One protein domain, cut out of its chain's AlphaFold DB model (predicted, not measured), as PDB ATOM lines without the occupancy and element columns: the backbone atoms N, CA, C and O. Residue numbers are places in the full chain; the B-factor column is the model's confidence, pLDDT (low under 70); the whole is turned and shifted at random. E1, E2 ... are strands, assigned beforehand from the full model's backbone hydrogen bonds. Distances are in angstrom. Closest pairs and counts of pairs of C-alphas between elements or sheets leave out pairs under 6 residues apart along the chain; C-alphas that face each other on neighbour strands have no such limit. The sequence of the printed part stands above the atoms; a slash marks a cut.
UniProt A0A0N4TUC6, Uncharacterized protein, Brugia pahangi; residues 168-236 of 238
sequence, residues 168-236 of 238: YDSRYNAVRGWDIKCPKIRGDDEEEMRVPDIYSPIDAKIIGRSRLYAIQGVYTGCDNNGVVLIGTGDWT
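AT A GLANCE: This is residues 168 to 236 of the 238 residues of an uncharacterized protein of Brugia pahangi (UniProt A0A0N4TUC6). With little regular structure, this is a flat, loose model: one two-stranded hairpin, E1 then E2, from which a long loop reaches away to its tip near Glu 191, tied by a short antiparallel pairing of residues 185 to 186 with 193 to 194. The printed part has 69 residues and no named helix; the class is all strand, though only 15 residues are in named elements. The radius of gyration of the C-alphas is 15.1 A and the spans are 42 by 37 by 19 A.

HOW THE PARTS SIT: Look first at E1, residues 204 to 211, and E2, residues 225 to 231, antiparallel neighbours at 151 degrees. N 205 and O 230, 2.9 A apart, are within hydrogen-bond range. E1 bends by 66 degrees at residue 207.

IN THESE COORDINATES: Find C-alpha 204 at (359.237, 451.215, 443.961); E1 runs 18.9 A from there. E2 runs 19.7 A to C-alpha 231 at (361.472, 448.387, 441.780).

THE WHOLE: The farthest C-alphas, Glu 191 and Thr 236, are 43.5 A apart. The printed part has no cut. The E1 to E2 link is long, 13 residues; pLDDT is under 70 at 19 residues, among them 213 to 222.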
ATOM      1  N   TYR A 168     348.739 430.614 438.134       72.44
ATOM      2  CA  TYR A 168     348.328 431.166 436.850       72.44
ATOM      3  C   TYR A 168     346.822 431.391 436.900       72.44
ATOM      4  O   TYR A 168     346.070 430.460 437.190       72.44
ATOM      5  N   ASP A 169     346.390 432.617 436.636       68.69
ATOM      6  CA  ASP A 169     344.984 432.976 436.728       68.69
ATOM      7  C   ASP A 169     344.630 433.942 435.597       68.69
ATOM      8  O   ASP A 169     345.216 435.019 435.453       68.69
ATOM      9  N   SER A 170     343.674 433.538 434.762       70.94
ATOM     10  CA  SER A 170     343.243 434.320 433.603       70.94
ATOM     11  C   SER A 170     342.668 435.684 433.995       70.94
ATOM     12  O   SER A 170     342.702 436.598 433.172       70.94
ATOM     13  N   ARG A 171     342.218 435.863 435.250       68.75
ATOM     14  CA  ARG A 171     341.783 437.164 435.794       68.75
ATOM     15  C   ARG A 171     342.891 438.212 435.797       68.75
ATOM     16  O   ARG A 171     342.605 439.404 435.728       68.75
ATOM     17  N   TYR A 172     344.150 437.786 435.873       66.00
ATOM     18  CA  TYR A 172     345.308 438.673 435.967       66.00
ATOM     19  C   TYR A 172     345.986 438.870 434.616       66.00
ATOM     20  O   TYR A 172     347.206 438.920 434.539       66.00
ATOM     21  N   ASN A 173     345.222 438.942 433.523       66.81
ATOM     22  CA  ASN A 173     345.781 439.064 432.171       66.81
ATOM     23  C   ASN A 173     346.824 437.969 431.874       66.81
ATOM     24  O   ASN A 173     347.859 438.238 431.265       66.81
ATOM     25  N   ALA A 174     346.562 436.743 432.347       68.81
ATOM     26  CA  ALA A 174     347.454 435.592 432.210       68.81
ATOM     27  C   ALA A 174     348.842 435.751 432.874       68.81
ATOM     28  O   ALA A 174     349.779 435.033 432.510       68.81
ATOM     29  N   VAL A 175     348.997 436.641 433.863       68.19
ATOM     30  CA  VAL A 175     350.209 436.677 434.693       68.19
ATOM     31  C   VAL A 175     350.120 435.682 435.852       68.19
ATOM     32  O   VAL A 175     349.036 435.337 436.326       68.19
ATOM     33  N   ARG A 176     351.278 435.202 436.319       73.31
ATOM     34  CA  ARG A 176     351.365 434.452 437.578       73.31
ATOM     35  C   ARG A 176     351.488 435.436 438.730       73.31
ATOM     36  O   ARG A 176     352.254 436.391 438.633       73.31
ATOM     37  N   GLY A 177     350.777 435.180 439.818       77.19
ATOM     38  CA  GLY A 177     350.817 436.052 440.984       77.19
ATOM     39  C   GLY A 177     350.262 435.395 442.237       77.19
ATOM     40  O   GLY A 177     349.941 434.205 442.256       77.19
ATOM     41  N   TRP A 178     350.165 436.189 443.294       80.44
ATOM     42  CA  TRP A 178     349.570 435.786 444.560       80.44
ATOM     43  C   TRP A 178     348.327 436.617 444.836       80.44
ATOM     44  O   TRP A 178     348.301 437.810 444.541       80.44
ATOM     45  N   ASP A 179     347.350 435.998 445.487       84.38
ATOM     46  CA  ASP A 179     346.245 436.716 446.111       84.38
ATOM     47  C   ASP A 179     346.576 436.829 447.600       84.38
ATOM     48  O   ASP A 179     347.001 435.846 448.208       84.38
ATOM     49  N   ILE A 180     346.393 438.001 448.202       86.81
ATOM     50  CA  ILE A 180     346.699 438.241 449.620       86.81
ATOM     51  C   ILE A 180     345.398 438.446 450.385       86.81
ATOM     52  O   ILE A 180     344.501 439.152 449.923       86.81
ATOM     53  N   LYS A 181     345.284 437.830 451.567       90.62
ATOM     54  CA  LYS A 181     344.160 438.080 452.477       90.62
ATOM     55  C   LYS A 181     344.196 439.540 452.904       90.62
ATOM     56  O   LYS A 181     345.215 440.005 453.398       90.62
ATOM     57  N   CYS A 182     343.094 440.253 452.740       91.75
ATOM     58  CA  CYS A 182     343.026 441.658 453.122       91.75
ATOM     59  C   CYS A 182     341.612 441.996 453.621       91.75
ATOM     60  O   CYS A 182     340.832 442.627 452.907       91.75
ATOM     61  N   PRO A 183     341.208 441.457 454.789       91.31
ATOM     62  CA  PRO A 183     339.867 441.672 455.324       91.31
ATOM     63  C   PRO A 183     339.628 443.143 455.683       91.31
ATOM     64  O   PRO A 183     340.564 443.875 456.010       91.31
ATOM     65  N   LYS A 184     338.355 443.554 455.663       91.12
ATOM     66  CA  LYS A 184     337.940 444.847 456.216       91.12
ATOM     67  C   LYS A 184     338.283 444.926 457.702       91.12
ATOM     68  O   LYS A 184     338.279 443.908 458.394       91.12
ATOM     69  N   ILE A 185     338.534 446.139 458.176       90.56
ATOM     70  CA  ILE A 185     338.844 446.418 459.580       90.56
ATOM     71  C   ILE A 185     337.814 447.361 460.176       90.56
ATOM     72  O   ILE A 185     337.149 448.107 459.455       90.56
ATOM     73  N   ARG A 186     337.645 447.273 461.495       85.62
ATOM     74  CA  ARG A 186     336.747 448.162 462.232       85.62
ATOM     75  C   ARG A 186     337.281 449.588 462.130       85.62
ATOM     76  O   ARG A 186     338.479 449.797 462.316       85.62
ATOM     77  N   GLY A 187     336.410 450.516 461.744       77.00
ATOM     78  CA  GLY A 187     336.698 451.941 461.800       77.00
ATOM     79  C   GLY A 187     336.716 452.447 463.242       77.00
ATOM     80  O   GLY A 187     336.480 451.684 464.180       77.00
ATOM     81  N   ASP A 188     336.996 453.738 463.392       73.00
ATOM     82  CA  ASP A 188     336.977 454.413 464.696       73.00
ATOM     83  C   ASP A 188     335.555 454.470 465.284       73.00
ATOM     84  O   ASP A 188     335.384 454.425 466.500       73.00
ATOM     85  N   ASP A 189     334.538 454.472 464.416       74.38
ATOM     86  CA  ASP A 189     333.146 454.216 464.773       74.38
ATOM     87  C   ASP A 189     332.888 452.699 464.722       74.38
ATOM     88  O   ASP A 189     332.912 452.085 463.652       74.38
ATOM     89  N   GLU A 190     332.645 452.076 465.883       62.88
ATOM     90  CA  GLU A 190     332.583 450.610 466.063       62.88
ATOM     91  C   GLU A 190     331.532 449.884 465.191       62.88
ATOM     92  O   GLU A 190     331.578 448.655 465.063       62.88
ATOM     93  N   GLU A 191     330.607 450.623 464.569       70.38
ATOM     94  CA  GLU A 191     329.559 450.097 463.688       70.38
ATOM     95  C   GLU A 191     329.951 450.042 462.197       70.38
ATOM     96  O   GLU A 191     329.340 449.280 461.441       70.38
ATOM     97  N   GLU A 192     330.990 450.761 461.750       80.44
ATOM     98  CA  GLU A 192     331.387 450.792 460.335       80.44
ATOM     99  C   GLU A 192     332.700 450.043 460.054       80.44
ATOM    100  O   GLU A 192     333.756 450.276 460.641       80.44
ATOM    101  N   MET A 193     332.651 449.124 459.085       84.75
ATOM    102  CA  MET A 193     333.842 448.450 458.569       84.75
ATOM    103  C   MET A 193     334.445 449.226 457.398       84.75
ATOM    104  O   MET A 193     333.826 449.318 456.330       84.75
ATOM    105  N   ARG A 194     335.695 449.674 457.542       89.81
ATOM    106  CA  ARG A 194     336.456 450.335 456.475       89.81
ATOM    107  C   ARG A 194     337.326 449.362 455.682       89.81
ATOM    108  O   ARG A 194     337.641 448.252 456.123       89.81
ATOM    109  N   VAL A 195     337.712 449.786 454.481       88.88
ATOM    110  CA  VAL A 195     338.733 449.086 453.694       88.88
ATOM    111  C   VAL A 195     340.122 449.340 454.305       88.88
ATOM    112  O   VAL A 195     340.375 450.456 454.764       88.88
ATOM    113  N   PRO A 196     340.987 448.317 454.378       91.62
ATOM    114  CA  PRO A 196     342.351 448.459 454.882       91.62
ATOM    115  C   PRO A 196     343.239 449.216 453.890       91.62
ATOM    116  O   PRO A 196     343.018 449.150 452.676       91.62
ATOM    117  N   ASP A 197     344.279 449.869 454.403       92.19
ATOM    118  CA  ASP A 197     345.312 450.467 453.561       92.19
ATOM    119  C   ASP A 197     346.152 449.393 452.853       92.19
ATOM    120  O   ASP A 197     346.444 448.321 453.400       92.19
ATOM    121  N   ILE A 198     346.552 449.705 451.616       91.62
ATOM    122  CA  ILE A 198     347.444 448.877 450.802       91.62
ATOM    123  C   ILE A 198     348.796 449.573 450.697       91.62
ATOM    124  O   ILE A 198     348.902 450.678 450.163       91.62
ATOM    125  N   TYR A 199     349.836 448.908 451.185       91.44
ATOM    126  CA  TYR A 199     351.202 449.410 451.165       91.44
ATOM    127  C   TYR A 199     351.989 448.819 449.998       91.44
ATOM    128  O   TYR A 199     351.694 447.734 449.487       91.44
ATOM    129  N   SER A 200     353.019 449.548 449.570       88.00
ATOM    130  CA  SER A 200     353.915 449.048 448.535       88.00
ATOM    131  C   SER A 200     354.673 447.815 449.050       88.00
ATOM    132  O   SER A 200     355.296 447.895 450.108       88.00
ATOM    133  N   PRO A 201     354.675 446.693 448.307       84.38
ATOM    134  CA  PRO A 201     355.399 445.480 448.693       84.38
ATOM    135  C   PRO A 201     356.922 445.663 448.741       84.38
ATOM    136  O   PRO A 201     357.622 444.883 449.387       84.38
ATOM    137  N   ILE A 202     357.426 446.640 447.991       84.75
ATOM    138  CA  ILE A 202     358.842 446.882 447.721       84.75
ATOM    139  C   ILE A 202     359.089 448.387 447.610       84.75
ATOM    140  O   ILE A 202     358.149 449.153 447.356       84.75
ATOM    141  N   ASP A 203     360.348 448.808 447.693       85.44
ATOM    142  CA  ASP A 203     360.717 450.169 447.309       85.44
ATOM    143  C   ASP A 203     360.572 450.316 445.797       85.44
ATOM    144  O   ASP A 203     361.314 449.714 445.016       85.44
ATOM    145  N   ALA A 204     359.591 451.103 445.365       89.44
ATOM    146  CA  ALA A 204     359.237 451.215 443.961       89.44
ATOM    147  C   ALA A 204     358.726 452.597 443.569       89.44
ATOM    148  O   ALA A 204     358.238 453.384 444.381       89.44
ATOM    149  N   LYS A 205     358.765 452.847 442.260       91.88
ATOM    150  CA  LYS A 205     358.041 453.938 441.609       91.88
ATOM    151  C   LYS A 205     356.790 453.399 440.935       91.88
ATOM    152  O   LYS A 205     356.835 452.384 440.242       91.88
ATOM    153  N   ILE A 206     355.685 454.124 441.080       92.56
ATOM    154  CA  ILE A 206     354.482 453.884 440.282       92.56
ATOM    155  C   ILE A 206     354.772 454.360 438.859       92.56
ATOM    156  O   ILE A 206     355.019 455.543 438.638       92.56
ATOM    157  N   ILE A 207     354.736 453.438 437.899       92.38
ATOM    158  CA  ILE A 207     354.956 453.741 436.474       92.38
ATOM    159  C   ILE A 207     353.666 453.736 435.663       92.38
ATOM    160  O   ILE A 207     353.649 454.161 434.512       92.38
ATOM    161  N   GLY A 208     352.569 453.276 436.257       89.38
ATOM    162  CA  GLY A 208     351.284 453.277 435.590       89.38
ATOM    163  C   GLY A 208     350.162 452.752 436.462       89.38
ATOM    164  O   GLY A 208     350.365 452.245 437.566       89.38
ATOM    165  N   ARG A 209     348.953 452.867 435.923       87.62
ATOM    166  CA  ARG A 209     347.763 452.199 436.440       87.62
ATOM    167  C   ARG A 209     347.448 451.021 435.534       87.62
ATOM    168  O   ARG A 209     347.639 451.097 434.324       87.62
ATOM    169  N   SER A 210     346.963 449.947 436.129       80.44
ATOM    170  CA  SER A 210     346.446 448.783 435.424       80.44
ATOM    171  C   SER A 210     344.961 448.636 435.733       80.44
ATOM    172  O   SER A 210     344.469 449.143 436.741       80.44
ATOM    173  N   ARG A 211     344.241 447.936 434.863       77.56
ATOM    174  CA  ARG A 211     342.904 447.430 435.162       77.56
ATOM    175  C   ARG A 211     342.886 445.942 434.887       77.56
ATOM    176  O   ARG A 211     343.354 445.496 433.840       77.56
ATOM    177  N   LEU A 212     342.343 445.183 435.828       70.31
ATOM    178  CA  LEU A 212     342.111 443.760 435.622       70.31
ATOM    179  C   LEU A 212     340.938 443.603 434.650       70.31
ATOM    180  O   LEU A 212     339.826 444.067 434.921       70.31
ATOM    181  N   TYR A 213     341.192 443.001 433.487       62.94
ATOM    182  CA  TYR A 213     340.150 442.747 432.501       62.94
ATOM    183  C   TYR A 213     339.306 441.563 432.968       62.94
ATOM    184  O   TYR A 213     339.735 440.413 432.925       62.94
ATOM    185  N   ALA A 214     338.073 441.842 433.390       55.47
ATOM    186  CA  ALA A 214     337.081 440.825 433.718       55.47
ATOM    187  C   ALA A 214     336.492 440.213 432.434       55.47
ATOM    188  O   ALA A 214     335.299 440.324 432.160       55.47
ATOM    189  N   ILE A 215     337.323 439.595 431.595       49.38
ATOM    190  CA  ILE A 215     336.814 438.810 430.468       49.38
ATOM    191  C   ILE A 215     336.151 437.558 431.068       49.38
ATOM    192  O   ILE A 215     336.769 436.842 431.851       49.38
ATOM    193  N   GLN A 216     334.876 437.332 430.729       51.75
ATOM    194  CA  GLN A 216     334.060 436.161 431.113       51.75
ATOM    195  C   GLN A 216     333.596 436.061 432.583       51.75
ATOM    196  O   GLN A 216     333.313 434.967 433.060       51.75
ATOM    197  N   GLY A 217     333.458 437.173 433.315       54.28
ATOM    198  CA  GLY A 217     332.788 437.155 434.632       54.28
ATOM    199  C   GLY A 217     333.559 436.440 435.754       54.28
ATOM    200  O   GLY A 217     332.994 436.149 436.803       54.28
ATOM    201  N   VAL A 218     334.851 436.171 435.551       55.69
ATOM    202  CA  VAL A 218     335.702 435.458 436.519       55.69
ATOM    203  C   VAL A 218     336.098 436.361 437.703       55.69
ATOM    204  O   VAL A 218     336.349 435.879 438.806       55.69
ATOM    205  N   TYR A 219     336.124 437.683 437.507       61.44
ATOM    206  CA  TYR A 219     336.333 438.664 438.573       61.44
ATOM    207  C   TYR A 219     334.999 439.298 438.986       61.44
ATOM    208  O   TYR A 219     334.378 440.004 438.196       61.44
ATOM    209  N   THR A 220     334.573 439.049 440.226       63.03
ATOM    210  CA  THR A 220     333.298 439.522 440.798       63.03
ATOM    211  C   THR A 220     333.477 440.678 441.788       63.03
ATOM    212  O   THR A 220     332.561 440.987 442.548       63.03
ATOM    213  N   GLY A 221     334.670 441.281 441.847       66.06
ATOM    214  CA  GLY A 221     334.951 442.403 442.741       66.06
ATOM    215  C   GLY A 221     334.304 443.703 442.260       66.06
ATOM    216  O   GLY A 221     334.150 443.918 441.061       66.06
ATOM    217  N   CYS A 222     333.953 444.584 443.200       69.56
ATOM    218  CA  CYS A 222     333.304 445.869 442.908       69.56
ATOM    219  C   CYS A 222     334.233 446.898 442.235       69.56
ATOM    220  O   CYS A 222     333.746 447.863 441.656       69.56
ATOM    221  N   ASP A 223     335.552 446.706 442.319       73.50
ATOM    222  CA  ASP A 223     336.577 447.547 441.694       73.50
ATOM    223  C   ASP A 223     337.683 446.654 441.109       73.50
ATOM    224  O   ASP A 223     338.020 445.631 441.699       73.50
ATOM    225  N   ASN A 224     338.232 447.018 439.953       77.50
ATOM    226  CA  ASN A 224     339.294 446.314 439.236       77.50
ATOM    227  C   ASN A 224     340.543 447.181 438.988       77.50
ATOM    228  O   ASN A 224     341.356 446.856 438.114       77.50
ATOM    229  N   ASN A 225     340.684 448.291 439.713       83.69
ATOM    230  CA  ASN A 225     341.853 449.157 439.657       83.69
ATOM    231  C   ASN A 225     343.112 448.446 440.177       83.69
ATOM    232  O   ASN A 225     343.090 447.733 441.177       83.69
ATOM    233  N   GLY A 226     344.235 448.691 439.509       84.56
ATOM    234  CA  GLY A 226     345.555 448.241 439.923       84.56
ATOM    235  C   GLY A 226     346.624 449.281 439.603       84.56
ATOM    236  O   GLY A 226     346.394 450.255 438.881       84.56
ATOM    237  N   VAL A 227     347.825 449.058 440.123       89.44
ATOM    238  CA  VAL A 227     349.006 449.883 439.851       89.44
ATOM    239  C   VAL A 227     350.134 449.014 439.325       89.44
ATOM    240  O   VAL A 227     350.228 447.833 439.654       89.44
ATOM    241  N   VAL A 228     350.980 449.601 438.487       87.56
ATOM    242  CA  VAL A 228     352.215 448.973 438.023       87.56
ATOM    243  C   VAL A 228     353.371 449.659 438.728       87.56
ATOM    244  O   VAL A 228     353.541 450.878 438.626       87.56
ATOM    245  N   LEU A 229     354.141 448.862 439.458       88.62
ATOM    246  CA  LEU A 229     355.303 449.293 440.218       88.62
ATOM    247  C   LEU A 229     356.570 448.833 439.498       88.62
ATOM    248  O   LEU A 229     356.631 447.698 439.028       88.62
ATOM    249  N   ILE A 230     357.577 449.700 439.438       87.56
ATOM    250  CA  ILE A 230     358.944 449.314 439.088       87.56
ATOM    251  C   ILE A 230     359.818 449.444 440.327       87.56
ATOM    252  O   ILE A 230     359.810 450.492 440.978       87.56
ATOM    253  N   GLY A 231     360.547 448.381 440.656       84.19
ATOM    254  CA  GLY A 231     361.472 448.387 441.780       84.19
ATOM    255  C   GLY A 231     362.548 449.464 441.627       84.19
ATOM    256  O   GLY A 231     362.980 449.794 440.521       84.19
ATOM    257  N   THR A 232     362.954 450.037 442.752       84.56
ATOM    258  CA  THR A 232     364.000 451.058 442.850       84.56
ATOM    259  C   THR A 232     365.031 450.687 443.903       84.56
ATOM    260  O   THR A 232     364.769 449.838 444.750       84.56
ATOM    261  N   GLY A 233     366.204 451.324 443.849       82.19
ATOM    262  CA  GLY A 233     367.301 451.011 444.764       82.19
ATOM    263  C   GLY A 233     367.699 449.550 444.606       82.19
ATOM    264  O   GLY A 233     367.969 449.103 443.488       82.19
ATOM    265  N   ASP A 234     367.630 448.795 445.693       69.38
ATOM    266  CA  ASP A 234     367.964 447.373 445.702       69.38
ATOM    267  C   ASP A 234     366.950 446.485 444.962       69.38
ATOM    268  O   ASP A 234     367.243 445.338 444.629       69.38
ATOM    269  N   TRP A 235     365.769 447.024 444.638       68.56
ATOM    270  CA  TRP A 235     364.770 446.354 443.803       68.56
ATOM    271  C   TRP A 235     364.931 446.654 442.304       68.56
ATOM    272  O   TRP A 235     364.079 446.286 441.493       68.56
ATOM    273  N   THR A 236     365.997 447.346 441.899       72.44
ATOM    274  CA  THR A 236     366.230 447.664 440.484       72.44
ATOM    275  C   THR A 236     366.636 446.399 439.719       72.44
ATOM    276  O   THR A 236     367.660 445.790 440.009       72.44
TER     277      THR A 236